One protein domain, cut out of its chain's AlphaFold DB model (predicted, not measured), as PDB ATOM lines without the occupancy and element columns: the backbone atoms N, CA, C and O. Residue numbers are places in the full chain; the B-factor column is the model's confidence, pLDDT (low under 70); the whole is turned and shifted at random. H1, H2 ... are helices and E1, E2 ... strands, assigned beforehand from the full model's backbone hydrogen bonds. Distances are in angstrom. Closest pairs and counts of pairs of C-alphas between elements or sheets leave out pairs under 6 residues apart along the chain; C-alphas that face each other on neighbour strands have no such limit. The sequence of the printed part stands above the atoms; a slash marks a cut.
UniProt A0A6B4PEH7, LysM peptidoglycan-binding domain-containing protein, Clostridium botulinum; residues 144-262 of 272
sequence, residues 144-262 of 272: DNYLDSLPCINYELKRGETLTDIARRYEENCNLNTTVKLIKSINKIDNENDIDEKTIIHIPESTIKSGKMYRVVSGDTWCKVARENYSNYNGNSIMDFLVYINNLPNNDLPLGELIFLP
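Overview. This is residues 144 to 262 of the 272 residues of the protein "LysM peptidoglycan-binding domain-containing protein" of Clostridium botulinum (UniProt A0A6B4PEH7). Two small lobes stand end to end along the long axis, each made of a two-stranded antiparallel sheet and two crossed helices; the first holds E1, E2, H2 and H3, the second E3, E4, H5 and H6. The short helix H4 joins the lobes along the chain, H3 and H6 meet where the lobes come together, and H1 packs on H3. The 119 printed residues hold six named helices and four named strands, in the order H1, E1, H2, H3, E2, H4, E3, H5, H6, E4, and the class is mixed, helices and strands. The whole is compact, with a radius of gyration of the C-alphas of 14.9 A, yet elongated in outline, spanning 45 by 28 by 24 A.

Along the chain. Strands E1, residues 153 to 156, and E2, residues 200 to 203, form one sheet; E3, residues 212 to 215, and E4, residues 258 to 261, form the other. The longest helices have 12 residues each: H3, residues 176 to 187, is 16.6 A long, and H6, residues 235 to 246, is 16.2 A. H2, residues 163 to 170, measures 11.6 A and H5, residues 222 to 229, 10.5 A. H4 is residues 205 to 210. H1, residues 144 to 148, begins with C-alpha 144 at (106.450, 143.053, 148.741), and E4 ends with C-alpha 261 at (94.794, 147.867, 137.832).

Arrangement. E1 and E2 are antiparallel at 144 degrees, with N 153 and O 203 within hydrogen-bond range at 2.9 A. The closest C-alphas of H3 and E2, Ile 183 and Ile 203, are 5.9 A apart. H3 touches H2 at a steep tilt of 63 degrees, opposite ways, closest at the C-alphas of Ala 167 and Thr 179, 5.5 A. With residues 182 to 186 alone, H3 touches H1, closest at the C-alphas of Leu 147 and Ile 186, 5.9 A. H4 is close to but not clearly touching H3, with the C-alphas of Thr 179 and Ile 208 closest at 7.3 A. Residues 177 to 182 of H3 touch residues 245 to 246 of H6, about perpendicular at 78 degrees, closest at the C-alphas of Thr 178 and Asn 246, 5.2 A. E3 and E4 are antiparallel at 145 degrees, with N 214 and O 259 2.8 A apart, within hydrogen-bond range. The closest C-alphas of H6 and E4, Asn 246 and Ile 259, are 6.3 A apart. H5 and H6 touch, about perpendicular at 77 degrees, closest at the C-alphas of Trp 222 and Met 239, 5.5 A. Every O i to N i+4 pair is within hydrogen-bond range in H1, H3, H4, H5 and H6, against 2 of 4 in H2.

Size, cuts and confidence. The two C-alphas farthest apart, those of Lys 198 and Gly 219, are 46.3 A apart. The printed part has no cut; its long links are H3 to E2, 12 residues, and H6 to E4, 11 residues. The mean pLDDT of the printed part is 92.7, and one residue, Asn 251, is under 70.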
ATOM      1  N   ASP A 144     105.017 142.750 148.689       92.56
ATOM      2  CA  ASP A 144     106.450 143.053 148.741       92.56
ATOM      3  C   ASP A 144     107.190 142.376 147.584       92.56
ATOM      4  O   ASP A 144     107.890 143.040 146.825       92.56
ATOM      5  N   ASN A 145     106.923 141.087 147.347       93.12
ATOM      6  CA  ASN A 145     107.484 140.360 146.206       93.12
ATOM      7  C   ASN A 145     107.100 141.009 144.871       93.12
ATOM      8  O   ASN A 145     107.909 141.049 143.946       93.12
ATOM      9  N   TYR A 146     105.858 141.491 144.752       94.00
ATOM     10  CA  TYR A 146     105.424 142.217 143.567       94.00
ATOM     11  C   TYR A 146     106.254 143.487 143.379       94.00
ATOM     12  O   TYR A 146     106.827 143.658 142.306       94.00
ATOM     13  N   LEU A 147     106.355 144.333 144.409       95.00
ATOM     14  CA  LEU A 147     107.090 145.600 144.364       95.00
ATOM     15  C   LEU A 147     108.579 145.391 144.055       95.00
ATOM     16  O   LEU A 147     109.105 146.064 143.171       95.00
ATOM     17  N   ASP A 148     109.217 144.420 144.708       93.31
ATOM     18  CA  ASP A 148     110.631 144.083 144.512       93.31
ATOM     19  C   ASP A 148     110.914 143.525 143.106       93.31
ATOM     20  O   ASP A 148     112.023 143.654 142.588       93.31
ATOM     21  N   SER A 149     109.913 142.915 142.460       93.00
ATOM     22  CA  SER A 149     110.046 142.378 141.099       93.00
ATOM     23  C   SER A 149     109.906 143.429 139.994       93.00
ATOM     24  O   SER A 149     110.144 143.117 138.822       93.00
ATOM     25  N   LEU A 150     109.490 144.659 140.322       93.75
ATOM     26  CA  LEU A 150     109.169 145.652 139.303       93.75
ATOM     27  C   LEU A 150     110.430 146.210 138.630       93.75
ATOM     28  O   LEU A 150     111.304 146.761 139.303       93.75
ATOM     29  N   PRO A 151     110.514 146.169 137.287       94.31
ATOM     30  CA  PRO A 151     111.578 146.857 136.573       94.31
ATOM     31  C   PRO A 151     111.442 148.370 136.771       94.31
ATOM     32  O   PRO A 151     110.377 148.950 136.543       94.31
ATOM     33  N   CYS A 152     112.542 149.004 137.176       97.12
ATOM     34  CA  CYS A 152     112.586 150.426 137.485       97.12
ATOM     35  C   CYS A 152     113.610 151.171 136.627       97.12
ATOM     36  O   CYS A 152     114.636 150.621 136.225       97.12
ATOM     37  N   ILE A 153     113.336 152.452 136.393       97.69
ATOM     38  CA  ILE A 153     114.339 153.421 135.951       97.69
ATOM     39  C   ILE A 153     114.889 154.175 137.162       97.69
ATOM     40  O   ILE A 153     114.168 154.386 138.137       97.69
ATOM     41  N   ASN A 154     116.139 154.621 137.068       97.62
ATOM     42  CA  ASN A 154     116.757 155.487 138.068       97.62
ATOM     43  C   ASN A 154     116.524 156.947 137.680       97.62
ATOM     44  O   ASN A 154     116.877 157.355 136.572       97.62
ATOM     45  N   TYR A 155     115.951 157.728 138.589       95.94
ATOM     46  CA  TYR A 155     115.685 159.147 138.401       95.94
ATOM     47  C   TYR A 155     116.356 159.964 139.503       95.94
ATOM     48  O   TYR A 155     116.084 159.758 140.681       95.94
ATOM     49  N   GLU A 156     117.221 160.900 139.126       94.38
ATOM     50  CA  GLU A 156     117.814 161.861 140.059       94.38
ATOM     51  C   GLU A 156     116.861 163.048 140.234       94.38
ATOM     52  O   GLU A 156     116.472 163.700 139.257       94.38
ATOM     53  N   LEU A 157     116.456 163.297 141.479       91.19
ATOM     54  CA  LEU A 157     115.559 164.396 141.816       91.19
ATOM     55  C   LEU A 157     116.185 165.749 141.490       91.19
ATOM     56  O   LEU A 157     117.348 166.017 141.770       91.19
ATOM     57  N   LYS A 158     115.389 166.661 140.933       91.75
ATOM     58  CA  LYS A 158     115.829 168.049 140.770       91.75
ATOM     59  C   LYS A 158     115.640 168.810 142.077       91.75
ATOM     60  O   LYS A 158     114.758 168.508 142.875       91.75
ATOM     61  N   ARG A 159     116.426 169.869 142.270       92.00
ATOM     62  CA  ARG A 159     116.304 170.744 143.444       92.00
ATOM     63  C   ARG A 159     114.876 171.270 143.611       92.00
ATOM     64  O   ARG A 159     114.377 171.980 142.741       92.00
ATOM     65  N   GLY A 160     114.272 170.957 144.758       89.62
ATOM     66  CA  GLY A 160     112.907 171.356 145.113       89.62
ATOM     67  C   GLY A 160     111.796 170.570 144.407       89.62
ATOM     68  O   GLY A 160     110.634 170.924 144.568       89.62
ATOM     69  N   GLU A 161     112.130 169.540 143.627       92.56
ATOM     70  CA  GLU A 161     111.153 168.632 143.026       92.56
ATOM     71  C   GLU A 161     110.612 167.654 144.075       92.56
ATOM     72  O   GLU A 161     111.356 167.144 144.908       92.56
ATOM     73  N   THR A 162     109.309 167.381 144.029       93.25
ATOM     74  CA  THR A 162     108.645 166.433 144.936       93.25
ATOM     75  C   THR A 162     108.286 165.126 144.226       93.25
ATOM     76  O   THR A 162     108.200 165.068 142.997       93.25
ATOM     77  N   LEU A 163     107.965 164.068 144.985       94.12
ATOM     78  CA  LEU A 163     107.401 162.840 144.399       94.12
ATOM     79  C   LEU A 163     106.097 163.108 143.639       94.12
ATOM     80  O   LEU A 163     105.818 162.444 142.643       94.12
ATOM     81  N   THR A 164     105.318 164.099 144.080       95.00
ATOM     82  CA  THR A 164     104.100 164.524 143.382       95.00
ATOM     83  C   THR A 164     104.429 165.108 142.006       95.00
ATOM     84  O   THR A 164     103.732 164.816 141.036       95.00
ATOM     85  N   ASP A 165     105.510 165.882 141.877       95.50
ATOM     86  CA  ASP A 165     105.937 166.450 140.590       95.50
ATOM     87  C   ASP A 165     106.439 165.381 139.617       95.50
ATOM     88  O   ASP A 165     106.165 165.455 138.416       95.50
ATOM     89  N   ILE A 166     107.120 164.351 140.127       95.56
ATOM     90  CA  ILE A 166     107.462 163.162 139.338       95.56
ATOM     91  C   ILE A 166     106.183 162.441 138.899       95.56
ATOM     92  O   ILE A 166     106.015 162.145 137.716       95.56
ATOM     93  N   ALA A 167     105.271 162.176 139.834       96.75
ATOM     94  CA  ALA A 167     104.064 161.396 139.589       96.75
ATOM     95  C   ALA A 167     103.127 162.039 138.553       96.75
ATOM     96  O   ALA A 167     102.547 161.327 137.735       96.75
ATOM     97  N   ARG A 168     103.055 163.378 138.506       97.50
ATOM     98  CA  ARG A 168     102.294 164.135 137.493       97.50
ATOM     99  C   ARG A 168     102.648 163.778 136.050       97.50
ATOM    100  O   ARG A 168     101.806 163.880 135.166       97.50
ATOM    101  N   ARG A 169     103.877 163.323 135.795       96.62
ATOM    102  CA  ARG A 169     104.342 162.922 134.454       96.62
ATOM    103  C   ARG A 169     103.656 161.658 133.934       96.62
ATOM    104  O   ARG A 169     103.785 161.348 132.754       96.62
ATOM    105  N   TYR A 170     102.952 160.942 134.806       96.88
ATOM    106  CA  TYR A 170     102.312 159.666 134.516       96.88
ATOM    107  C   TYR A 170     100.784 159.699 134.654       96.88
ATOM    108  O   TYR A 170     100.149 158.650 134.552       96.88
ATOM    109  N   GLU A 171     100.176 160.874 134.851       94.69
ATOM    110  CA  GLU A 171      98.724 161.010 135.067       94.69
ATOM    111  C   GLU A 171      97.870 160.500 133.898       94.69
ATOM    112  O   GLU A 171      96.727 160.092 134.094       94.69
ATOM    113  N   GLU A 172      98.426 160.460 132.685       94.44
ATOM    114  CA  GLU A 172      97.758 159.867 131.520       94.44
ATOM    115  C   GLU A 172      97.604 158.339 131.633       94.44
ATOM    116  O   GLU A 172      96.755 157.749 130.961       94.44
ATOM    117  N   ASN A 173      98.411 157.684 132.474       95.44
ATOM    118  CA  ASN A 173      98.477 156.227 132.596       95.44
ATOM    119  C   ASN A 173      98.036 155.702 133.966       95.44
ATOM    120  O   ASN A 173      97.530 154.584 134.050       95.44
ATOM    121  N   CYS A 174      98.233 156.473 135.035       96.25
ATOM    122  CA  CYS A 174      97.947 156.060 136.404       96.25
ATOM    123  C   CYS A 174      97.518 157.260 137.249       96.25
ATOM    124  O   CYS A 174      97.997 158.374 137.048       96.25
ATOM    125  N   ASN A 175      96.623 157.058 138.217       93.94
ATOM    126  CA  ASN A 175      96.223 158.147 139.100       93.94
ATOM    127  C   ASN A 175      97.408 158.623 139.958       93.94
ATOM    128  O   ASN A 175      98.262 157.838 140.384       93.94
ATOM    129  N   LEU A 176      97.418 159.926 140.251       95.00
ATOM    130  CA  LEU A 176      98.499 160.599 140.971       95.00
ATOM    131  C   LEU A 176      98.835 159.906 142.301       95.00
ATOM    132  O   LEU A 176      99.991 159.569 142.549       95.00
ATOM    133  N   ASN A 177      97.819 159.622 143.121       93.06
ATOM    134  CA  ASN A 177      98.002 159.003 144.437       93.06
ATOM    135  C   ASN A 177      98.599 157.593 144.350       93.06
ATOM    136  O   ASN A 177      99.477 157.262 145.141       93.06
ATOM    137  N   THR A 178      98.166 156.776 143.387       95.31
ATOM    138  CA  THR A 178      98.735 155.436 143.180       95.31
ATOM    139  C   THR A 178     100.168 155.520 142.682       95.31
ATOM    140  O   THR A 178     101.019 154.759 143.131       95.31
ATOM    141  N   THR A 179     100.466 156.465 141.791       97.12
ATOM    142  CA  THR A 179     101.831 156.670 141.298       97.12
ATOM    143  C   THR A 179     102.768 157.070 142.439       97.12
ATOM    144  O   THR A 179     103.821 156.457 142.607       97.12
ATOM    145  N   VAL A 180     102.360 158.024 143.285       95.94
ATOM    146  CA  VAL A 180     103.106 158.389 144.501       95.94
ATOM    147  C   VAL A 180     103.243 157.185 145.433       95.94
ATOM    148  O   VAL A 180     104.344 156.909 145.900       95.94
ATOM    149  N   LYS A 181     102.162 156.429 145.670       95.12
ATOM    150  CA  LYS A 181     102.178 155.233 146.525       95.12
ATOM    151  C   LYS A 181     103.184 154.196 146.029       95.12
ATOM    152  O   LYS A 181     104.014 153.759 146.815       95.12
ATOM    153  N   LEU A 182     103.156 153.853 144.742       96.25
ATOM    154  CA  LEU A 182     104.092 152.918 144.114       96.25
ATOM    155  C   LEU A 182     105.543 153.376 144.272       96.25
ATOM    156  O   LEU A 182     106.382 152.595 144.714       96.25
ATOM    157  N   ILE A 183     105.829 154.643 143.951       96.75
ATOM    158  CA  ILE A 183     107.179 155.203 144.075       96.75
ATOM    159  C   ILE A 183     107.644 155.155 145.536       96.75
ATOM    160  O   ILE A 183     108.748 154.682 145.800       96.75
ATOM    161  N   LYS A 184     106.810 155.576 146.496       95.88
ATOM    162  CA  LYS A 184     107.154 155.522 147.925       95.88
ATOM    163  C   LYS A 184     107.442 154.098 148.385       95.88
ATOM    164  O   LYS A 184     108.465 153.872 149.023       95.88
ATOM    165  N   SER A 185     106.578 153.150 148.030       95.88
ATOM    166  CA  SER A 185     106.707 151.757 148.455       95.88
ATOM    167  C   SER A 185     107.979 151.093 147.924       95.88
ATOM    168  O   SER A 185     108.693 150.461 148.692       95.88
ATOM    169  N   ILE A 186     108.311 151.284 146.643       96.38
ATOM    170  CA  ILE A 186     109.522 150.703 146.029       96.38
ATOM    171  C   ILE A 186     110.795 151.291 146.638       96.38
ATOM    172  O   ILE A 186     111.770 150.581 146.867       96.38
ATOM    173  N   ASN A 187     110.788 152.594 146.921       95.38
ATOM    174  CA  ASN A 187     111.951 153.287 147.469       95.38
ATOM    175  C   ASN A 187     112.016 153.253 149.000       95.38
ATOM    176  O   ASN A 187     112.954 153.805 149.565       95.38
ATOM    177  N   LYS A 188     111.042 152.617 149.668       93.94
ATOM    178  CA  LYS A 188     110.929 152.557 151.136       93.94
ATOM    179  C   LYS A 188     110.951 153.956 151.773       93.94
ATOM    180  O   LYS A 188     111.617 154.189 152.777       93.94
ATOM    181  N   ILE A 189     110.239 154.899 151.148       92.62
ATOM    182  CA  ILE A 189     110.127 156.289 151.606       92.62
ATOM    183  C   ILE A 189     108.890 156.416 152.491       92.62
ATOM    184  O   ILE A 189     107.765 156.541 151.995       92.62
ATOM    185  N   ASP A 190     109.111 156.445 153.799       86.19
ATOM    186  CA  ASP A 190     108.046 156.688 154.774       86.19
ATOM    187  C   ASP A 190     107.777 158.191 154.938       86.19
ATOM    188  O   ASP A 190     106.621 158.633 154.923       86.19
ATOM    189  N   ASN A 191     108.843 158.995 154.995       85.12
ATOM    190  CA  ASN A 191     108.796 160.444 155.167       85.12
ATOM    191  C   ASN A 191     109.389 161.166 153.946       85.12
ATOM    192  O   ASN A 191     110.544 160.987 153.583       85.12
ATOM    193  N   GLU A 192     108.594 162.031 153.318       82.62
ATOM    194  CA  GLU A 192     108.996 162.781 152.116       82.62
ATOM    195  C   GLU A 192     110.006 163.898 152.403       82.62
ATOM    196  O   GLU A 192     110.545 164.485 151.474       82.62
ATOM    197  N   ASN A 193     110.294 164.187 153.672       82.62
ATOM    198  CA  ASN A 193     111.384 165.092 154.035       82.62
ATOM    199  C   ASN A 193     112.767 164.423 153.954       82.62
ATOM    200  O   ASN A 193     113.773 165.113 154.089       82.62
ATOM    201  N   ASP A 194     112.818 163.104 153.738       81.62
ATOM    202  CA  ASP A 194     114.065 162.333 153.696       81.62
ATOM    203  C   ASP A 194     114.659 162.252 152.274       81.62
ATOM    204  O   ASP A 194     115.685 161.606 152.070       81.62
ATOM    205  N   ILE A 195     114.020 162.895 151.288       87.06
ATOM    206  CA  ILE A 195     114.485 162.955 149.897       87.06
ATOM    207  C   ILE A 195     114.988 164.358 149.539       87.06
ATOM    208  O   ILE A 195     114.424 165.371 149.952       87.06
ATOM    209  N   ASP A 196     116.046 164.414 148.735       86.25
ATOM    210  CA  ASP A 196     116.678 165.643 148.247       86.25
ATOM    211  C   ASP A 196     117.136 165.509 146.782       86.25
ATOM    212  O   ASP A 196     116.953 164.468 146.149       86.25
ATOM    213  N   GLU A 197     117.764 166.549 146.226       81.88
ATOM    214  CA  GLU A 197     118.247 166.547 144.838       81.88
ATOM    215  C   GLU A 197     119.361 165.539 144.514       81.88
ATOM    216  O   GLU A 197     119.749 165.408 143.359       81.88
ATOM    217  N   LYS A 198     119.921 164.844 145.505       83.25
ATOM    218  CA  LYS A 198     120.917 163.781 145.288       83.25
ATOM    219  C   LYS A 198     120.308 162.397 145.442       83.25
ATOM    220  O   LYS A 198     120.987 161.390 145.240       83.25
ATOM    221  N   THR A 199     119.038 162.338 145.817       88.50
ATOM    222  CA  THR A 199     118.327 161.089 146.013       88.50
ATOM    223  C   THR A 199     117.977 160.482 144.658       88.50
ATOM    224  O   THR A 199     117.317 161.101 143.820       88.50
ATOM    225  N   ILE A 200     118.417 159.239 144.453       93.75
ATOM    226  CA  ILE A 200     118.012 158.424 143.308       93.75
ATOM    227  C   ILE A 200     116.678 157.764 143.647       93.75
ATOM    228  O   ILE A 200     116.588 156.953 144.567       93.75
ATOM    229  N   ILE A 201     115.653 158.097 142.872       96.38
ATOM    230  CA  ILE A 201     114.316 157.525 142.953       96.38
ATOM    231  C   ILE A 201     114.168 156.439 141.888       96.38
ATOM    232  O   ILE A 201     114.326 156.691 140.693       96.38
ATOM    233  N   HIS A 202     113.817 155.231 142.317       97.75
ATOM    234  CA  HIS A 202     113.452 154.123 141.444       97.75
ATOM    235  C   HIS A 202     111.986 154.258 141.035       97.75
ATOM    236  O   HIS A 202     111.089 154.250 141.881       97.75
ATOM    237  N   ILE A 203     111.728 154.393 139.737       98.19
ATOM    238  CA  ILE A 203     110.372 154.577 139.209       98.19
ATOM    239  C   ILE A 203     109.975 153.336 138.402       98.19
ATOM    240  O   ILE A 203     110.660 153.029 137.420       98.19
ATOM    241  N   PRO A 204     108.855 152.659 138.724       97.25
ATOM    242  CA  PRO A 204     108.369 151.489 137.989       97.25
ATOM    243  C   PRO A 204     107.641 151.913 136.704       97.25
ATOM    244  O   PRO A 204     106.456 151.634 136.502       97.25
ATOM    245  N   GLU A 205     108.333 152.655 135.842       97.12
ATOM    246  CA  GLU A 205     107.730 153.366 134.714       97.12
ATOM    247  C   GLU A 205     106.968 152.428 133.766       97.12
ATOM    248  O   GLU A 205     105.857 152.744 133.336       97.12
ATOM    249  N   SER A 206     107.525 151.257 133.453       95.75
ATOM    250  CA  SER A 206     106.854 150.296 132.575       95.75
ATOM    251  C   SER A 206     105.571 149.751 133.194       95.75
ATOM    252  O   SER A 206     104.585 149.584 132.482       95.75
ATOM    253  N   THR A 207     105.549 149.507 134.507       95.62
ATOM    254  CA  THR A 207     104.353 149.051 135.230       95.62
ATOM    255  C   THR A 207     103.266 150.112 135.188       95.62
ATOM    256  O   THR A 207     102.126 149.807 134.850       95.62
ATOM    257  N   ILE A 208     103.634 151.368 135.457       97.12
ATOM    258  CA  ILE A 208     102.722 152.514 135.407       97.12
ATOM    259  C   ILE A 208     102.112 152.664 134.006       97.12
ATOM    260  O   ILE A 208     100.899 152.799 133.876       97.12
ATOM    261  N   LYS A 209     102.934 152.575 132.953       96.62
ATOM    262  CA  LYS A 209     102.490 152.736 131.557       96.62
ATOM    263  C   LYS A 209     101.671 151.560 131.017       96.62
ATOM    264  O   LYS A 209     100.867 151.759 130.113       96.62
ATOM    265  N   SER A 210     101.901 150.345 131.515       95.19
ATOM    266  CA  SER A 210     101.237 149.129 131.012       95.19
ATOM    267  C   SER A 210     100.042 148.671 131.849       95.19
ATOM    268  O   SER A 210      99.302 147.786 131.416       95.19
ATOM    269  N   GLY A 211      99.828 149.266 133.024       95.06
ATOM    270  CA  GLY A 211      98.613 149.051 133.799       95.06
ATOM    271  C   GLY A 211      97.379 149.675 133.159       95.06
ATOM    272  O   GLY A 211      97.438 150.400 132.165       95.06
ATOM    273  N   LYS A 212      96.221 149.352 133.732       96.25
ATOM    274  CA  LYS A 212      94.918 149.751 133.202       96.25
ATOM    275  C   LYS A 212      94.214 150.681 134.178       96.25
ATOM    276  O   LYS A 212      93.933 150.287 135.305       96.25
ATOM    277  N   MET A 213      93.819 151.860 133.707       97.00
ATOM    278  CA  MET A 213      92.853 152.698 134.416       97.00
ATOM    279  C   MET A 213      91.441 152.159 134.194       97.00
ATOM    280  O   MET A 213      90.922 152.146 133.076       97.00
ATOM    281  N   TYR A 214      90.831 151.674 135.266       97.19
ATOM    282  CA  TYR A 214      89.485 151.126 135.284       97.19
ATOM    283  C   TYR A 214      88.521 152.139 135.890       97.19
ATOM    284  O   TYR A 214      88.740 152.644 136.987       97.19
ATOM    285  N   ARG A 215      87.431 152.420 135.171       97.06
ATOM    286  CA  ARG A 215      86.348 153.258 135.677       97.06
ATOM    287  C   ARG A 215      85.343 152.397 136.423       97.06
ATOM    288  O   ARG A 215      84.695 151.559 135.802       97.06
ATOM    289  N   VAL A 216      85.190 152.666 137.712       95.94
ATOM    290  CA  VAL A 216      84.224 152.006 138.589       95.94
ATOM    291  C   VAL A 216      82.804 152.231 138.079       95.94
ATOM    292  O   VAL A 216      82.390 153.367 137.820       95.94
ATOM    293  N   VAL A 217      82.044 151.144 137.963       94.88
ATOM    294  CA  VAL A 217      80.630 151.148 137.586       94.88
ATOM    295  C   VAL A 217      79.738 150.724 138.753       94.88
ATOM    296  O   VAL A 217      80.187 150.272 139.804       94.88
ATOM    297  N   SER A 218      78.427 150.906 138.585       93.25
ATOM    298  CA  SER A 218      77.452 150.579 139.624       93.25
ATOM    299  C   SER A 218      77.526 149.102 140.024       93.25
ATOM    300  O   SER A 218      77.449 148.216 139.172       93.25
ATOM    301  N   GLY A 219      77.597 148.845 141.333       88.44
ATOM    302  CA  GLY A 219      77.669 147.496 141.901       88.44
ATOM    303  C   GLY A 219      79.067 146.875 141.885       88.44
ATOM    304  O   GLY A 219      79.196 145.682 142.169       88.44
ATOM    305  N   ASP A 220      80.103 147.640 141.543       93.25
ATOM    306  CA  ASP A 220      81.477 147.189 141.719       93.25
ATOM    307  C   ASP A 220      81.882 147.167 143.192       93.25
ATOM    308  O   ASP A 220      81.601 148.074 143.972       93.25
ATOM    309  N   THR A 221      82.596 146.103 143.539       92.25
ATOM    310  CA  THR A 221      83.334 145.939 144.793       92.25
ATOM    311  C   THR A 221      84.754 145.530 144.437       92.25
ATOM    312  O   THR A 221      84.976 144.990 143.343       92.25
ATOM    313  N   TRP A 222      85.712 145.694 145.349       91.69
ATOM    314  CA  TRP A 222      87.071 145.198 145.107       91.69
ATOM    315  C   TRP A 222      87.100 143.718 144.755       91.69
ATOM    316  O   TRP A 222      87.772 143.320 143.809       91.69
ATOM    317  N   CYS A 223      86.315 142.908 145.462       89.50
ATOM    318  CA  CYS A 223      86.219 141.481 145.199       89.50
ATOM    319  C   CYS A 223      85.731 141.164 143.776       89.50
ATOM    320  O   CYS A 223      86.269 140.276 143.111       89.50
ATOM    321  N   LYS A 224      84.714 141.888 143.286       90.88
ATOM    322  CA  LYS A 224      84.220 141.718 141.914       90.88
ATOM    323  C   LYS A 224      85.305 142.093 140.903       90.88
ATOM    324  O   LYS A 224      85.631 141.284 140.039       90.88
ATOM    325  N   VAL A 225      85.918 143.266 141.071       94.25
ATOM    326  CA  VAL A 225      86.996 143.750 140.194       94.25
ATOM    327  C   VAL A 225      88.181 142.778 140.189       94.25
ATOM    328  O   VAL A 225      88.688 142.441 139.118       94.25
ATOM    329  N   ALA A 226      88.583 142.269 141.355       93.12
ATOM    330  CA  ALA A 226      89.653 141.291 141.518       93.12
ATOM    331  C   ALA A 226      89.385 140.010 140.717       93.12
ATOM    332  O   ALA A 226      90.202 139.608 139.890       93.12
ATOM    333  N   ARG A 227      88.214 139.391 140.910       89.81
ATOM    334  CA  ARG A 227      87.845 138.144 140.220       89.81
ATOM    335  C   ARG A 227      87.750 138.316 138.707       89.81
ATOM    336  O   ARG A 227      88.159 137.420 137.973       89.81
ATOM    337  N   GLU A 228      87.208 139.441 138.249       93.12
ATOM    338  CA  GLU A 228      86.993 139.701 136.822       93.12
ATOM    339  C   GLU A 228      88.288 140.039 136.073       93.12
ATOM    340  O   GLU A 228      88.408 139.706 134.896       93.12
ATOM    341  N   ASN A 229      89.261 140.675 136.735       94.50
ATOM    342  CA  ASN A 229      90.493 141.131 136.079       94.50
ATOM    343  C   ASN A 229      91.715 140.238 136.375       94.50
ATOM    344  O   ASN A 229      92.695 140.306 135.639       94.50
ATOM    345  N   TYR A 230      91.657 139.373 137.397       92.69
ATOM    346  CA  TYR A 230      92.786 138.551 137.856       92.69
ATOM    347  C   TYR A 230      92.366 137.104 138.173       92.69
ATOM    348  O   TYR A 230      92.672 136.559 139.233       92.69
ATOM    349  N   SER A 231      91.673 136.444 137.241       89.50
ATOM    350  CA  SER A 231      91.032 135.131 137.452       89.50
ATOM    351  C   SER A 231      91.966 133.985 137.876       89.50
ATOM    352  O   SER A 231      91.499 132.999 138.446       89.50
ATOM    353  N   ASN A 232      93.268 134.103 137.596       88.38
ATOM    354  CA  ASN A 232      94.286 133.098 137.936       88.38
ATOM    355  C   ASN A 232      94.785 133.207 139.388       88.38
ATOM    356  O   ASN A 232      95.553 132.358 139.844       88.38
ATOM    357  N   TYR A 233      94.353 134.239 140.115       88.56
ATOM    358  CA  TYR A 233      94.781 134.523 141.478       88.56
ATOM    359  C   TYR A 233      93.642 134.338 142.483       88.56
ATOM    360  O   TYR A 233      92.455 134.358 142.142       88.56
ATOM    361  N   ASN A 234      94.006 134.149 143.749       89.88
ATOM    362  CA  ASN A 234      93.067 134.125 144.857       89.88
ATOM    363  C   ASN A 234      92.452 135.526 145.029       89.88
ATOM    364  O   ASN A 234      93.168 136.526 145.134       89.88
ATOM    365  N   GLY A 235      91.118 135.589 145.073       87.56
ATOM    366  CA  GLY A 235      90.371 136.849 145.075       87.56
ATOM    367  C   GLY A 235      90.639 137.742 146.288       87.56
ATOM    368  O   GLY A 235      90.679 138.956 146.120       87.56
ATOM    369  N   ASN A 236      90.880 137.161 147.471       88.94
ATOM    370  CA  ASN A 236      91.244 137.921 148.673       88.94
ATOM    371  C   ASN A 236      92.613 138.574 148.506       88.94
ATOM    372  O   ASN A 236      92.743 139.777 148.694       88.94
ATOM    373  N   SER A 237      93.608 137.802 148.061       91.88
ATOM    374  CA  SER A 237      94.966 138.330 147.889       91.88
ATOM    375  C   SER A 237      95.020 139.495 146.892       91.88
ATOM    376  O   SER A 237      95.689 140.497 147.137       91.88
ATOM    377  N   ILE A 238      94.267 139.405 145.788       94.25
ATOM    378  CA  ILE A 238      94.177 140.486 144.800       94.25
ATOM    379  C   ILE A 238      93.394 141.674 145.352       94.25
ATOM    380  O   ILE A 238      93.769 142.809 145.088       94.25
ATOM    381  N   MET A 239      92.311 141.440 146.094       92.56
ATOM    382  CA  MET A 239      91.561 142.516 146.738       92.56
ATOM    383  C   MET A 239      92.474 143.337 147.656       92.56
ATOM    384  O   MET A 239      92.535 144.554 147.495       92.56
ATOM    385  N   ASP A 240      93.224 142.683 148.544       91.94
ATOM    386  CA  ASP A 240      94.153 143.351 149.463       91.94
ATOM    387  C   ASP A 240      95.240 144.125 148.703       91.94
ATOM    388  O   ASP A 240      95.538 145.279 149.015       91.94
ATOM    389  N   PHE A 241      95.784 143.520 147.643       94.75
ATOM    390  CA  PHE A 241      96.733 144.169 146.744       94.75
ATOM    391  C   PHE A 241      96.149 145.427 146.081       94.75
ATOM    392  O   PHE A 241      96.769 146.489 146.106       94.75
ATOM    393  N   LEU A 242      94.946 145.340 145.514       95.25
ATOM    394  CA  LEU A 242      94.309 146.463 144.829       95.25
ATOM    395  C   LEU A 242      93.944 147.595 145.794       95.25
ATOM    396  O   LEU A 242      94.165 148.759 145.458       95.25
ATOM    397  N   VAL A 243      93.449 147.259 146.990       93.94
ATOM    398  CA  VAL A 243      93.188 148.216 148.076       93.94
ATOM    399  C   VAL A 243      94.464 148.968 148.445       93.94
ATOM    400  O   VAL A 243      94.445 150.197 148.540       93.94
ATOM    401  N   TYR A 244      95.570 148.243 148.628       94.69
ATOM    402  CA  TYR A 244      96.863 148.822 148.982       94.69
ATOM    403  C   TYR A 244      97.379 149.786 147.908       94.69
ATOM    404  O   TYR A 244      97.739 150.922 148.222       94.69
ATOM    405  N   ILE A 245      97.401 149.341 146.647       94.75
ATOM    406  CA  ILE A 245      97.956 150.109 145.527       94.75
ATOM    407  C   ILE A 245      97.144 151.381 145.278       94.75
ATOM    408  O   ILE A 245      97.721 152.452 145.105       94.75
ATOM    409  N   ASN A 246      95.815 151.273 145.307       94.88
ATOM    410  CA  ASN A 246      94.925 152.400 145.038       94.88
ATOM    411  C   ASN A 246      94.685 153.298 146.254       94.88
ATOM    412  O   ASN A 246      94.088 154.361 146.110       94.88
ATOM    413  N   ASN A 247      95.142 152.885 147.441       89.62
ATOM    414  CA  ASN A 247      94.928 153.585 148.706       89.62
ATOM    415  C   ASN A 247      93.441 153.909 148.965       89.62
ATOM    416  O   ASN A 247      93.075 155.013 149.371       89.62
ATOM    417  N   LEU A 248      92.575 152.931 148.695       89.50
ATOM    418  CA  LEU A 248      91.119 153.052 148.757       89.50
ATOM    419  C   LEU A 248      90.555 151.883 149.594       89.50
ATOM    420  O   LEU A 248      90.175 150.850 149.044       89.50
ATOM    421  N   PRO A 249      90.515 152.016 150.934       83.12
ATOM    422  CA  PRO A 249      90.225 150.909 151.853       83.12
ATOM    423  C   PRO A 249      88.746 150.519 151.950       83.12
ATOM    424  O   PRO A 249      88.420 149.496 152.548       83.12
ATOM    425  N   ASN A 250      87.839 151.325 151.397       78.56
ATOM    426  CA  ASN A 250      86.415 151.010 151.407       78.56
ATOM    427  C   ASN A 250      86.115 149.923 150.368       78.56
ATOM    428  O   ASN A 250      86.560 150.021 149.228       78.56
ATOM    429  N   ASN A 251      85.347 148.900 150.760       69.12
ATOM    430  CA  ASN A 251      84.972 147.814 149.849       69.12
ATOM    431  C   ASN A 251      83.999 148.266 148.749       69.12
ATOM    432  O   ASN A 251      84.056 147.754 147.629       69.12
ATOM    433  N   ASP A 252      83.134 149.228 149.075       72.56
ATOM    434  CA  ASP A 252      82.274 149.885 148.100       72.56
ATOM    435  C   ASP A 252      83.095 150.935 147.351       72.56
ATOM    436  O   ASP A 252      83.576 151.916 147.929       72.56
ATOM    437  N   LEU A 253      83.269 150.698 146.055       85.62
ATOM    438  CA  LEU A 253      84.032 151.573 145.182       85.62
ATOM    439  C   LEU A 253      83.171 152.778 144.759       85.62
ATOM    440  O   LEU A 253      82.026 152.581 144.335       85.62
ATOM    441  N   PRO A 254      83.676 154.027 144.832       89.62
ATOM    442  CA  PRO A 254      82.892 155.191 144.433       89.62
ATOM    443  C   PRO A 254      82.564 155.153 142.937       89.62
ATOM    444  O   PRO A 254      83.442 154.964 142.097       89.62
ATOM    445  N   LEU A 255      81.291 155.349 142.583       92.19
ATOM    446  CA  LEU A 255      80.853 155.323 141.188       92.19
ATOM    447  C   LEU A 255      81.627 156.346 140.345       92.19
ATOM    448  O   LEU A 255      81.666 157.531 140.671       92.19
ATOM    449  N   GLY A 256      82.177 155.895 139.218       93.25
ATOM    450  CA  GLY A 256      82.922 156.737 138.289       93.25
ATOM    451  C   GLY A 256      84.383 156.976 138.672       93.25
ATOM    452  O   GLY A 256      85.106 157.514 137.827       93.25
ATOM    453  N   GLU A 257      84.813 156.545 139.864       94.38
ATOM    454  CA  GLU A 257      86.208 156.593 140.310       94.38
ATOM    455  C   GLU A 257      87.116 155.867 139.316       94.38
ATOM    456  O   GLU A 257      86.730 154.859 138.714       94.38
ATOM    457  N   LEU A 258      88.319 156.397 139.120       94.88
ATOM    458  CA  LEU A 258      89.329 155.776 138.278       94.88
ATOM    459  C   LEU A 258      90.354 155.075 139.167       94.88
ATOM    460  O   LEU A 258      91.183 155.727 139.795       94.88
ATOM    461  N   ILE A 259      90.316 153.746 139.175       96.62
ATOM    462  CA  ILE A 259      91.276 152.911 139.899       96.62
ATOM    463  C   ILE A 259      92.307 152.339 138.929       96.62
ATOM    464  O   ILE A 259      91.995 151.987 137.790       96.62
ATOM    465  N   PHE A 260      93.542 152.226 139.386       97.81
ATOM    466  CA  PHE A 260      94.617 151.591 138.653       97.81
ATOM    467  C   PHE A 260      94.620 150.084 138.916       97.81
ATOM    468  O   PHE A 260      94.623 149.623 140.060       97.81
ATOM    469  N   LEU A 261      94.638 149.314 137.834       97.50
ATOM    470  CA  LEU A 261      94.794 147.867 137.832       97.50
ATOM    471  C   LEU A 261      96.201 147.548 137.309       97.50
ATOM    472  O   LEU A 261      96.429 147.625 136.094       97.50
ATOM    473  N   PRO A 262      97.160 147.220 138.195       95.56
ATOM    474  CA  PRO A 262      98.526 146.947 137.782       95.56
ATOM    475  C   PRO A 262      98.617 145.672 136.938       95.56
ATOM    476  O   PRO A 262      97.860 144.719 137.172       95.56
TER     477      PRO A 262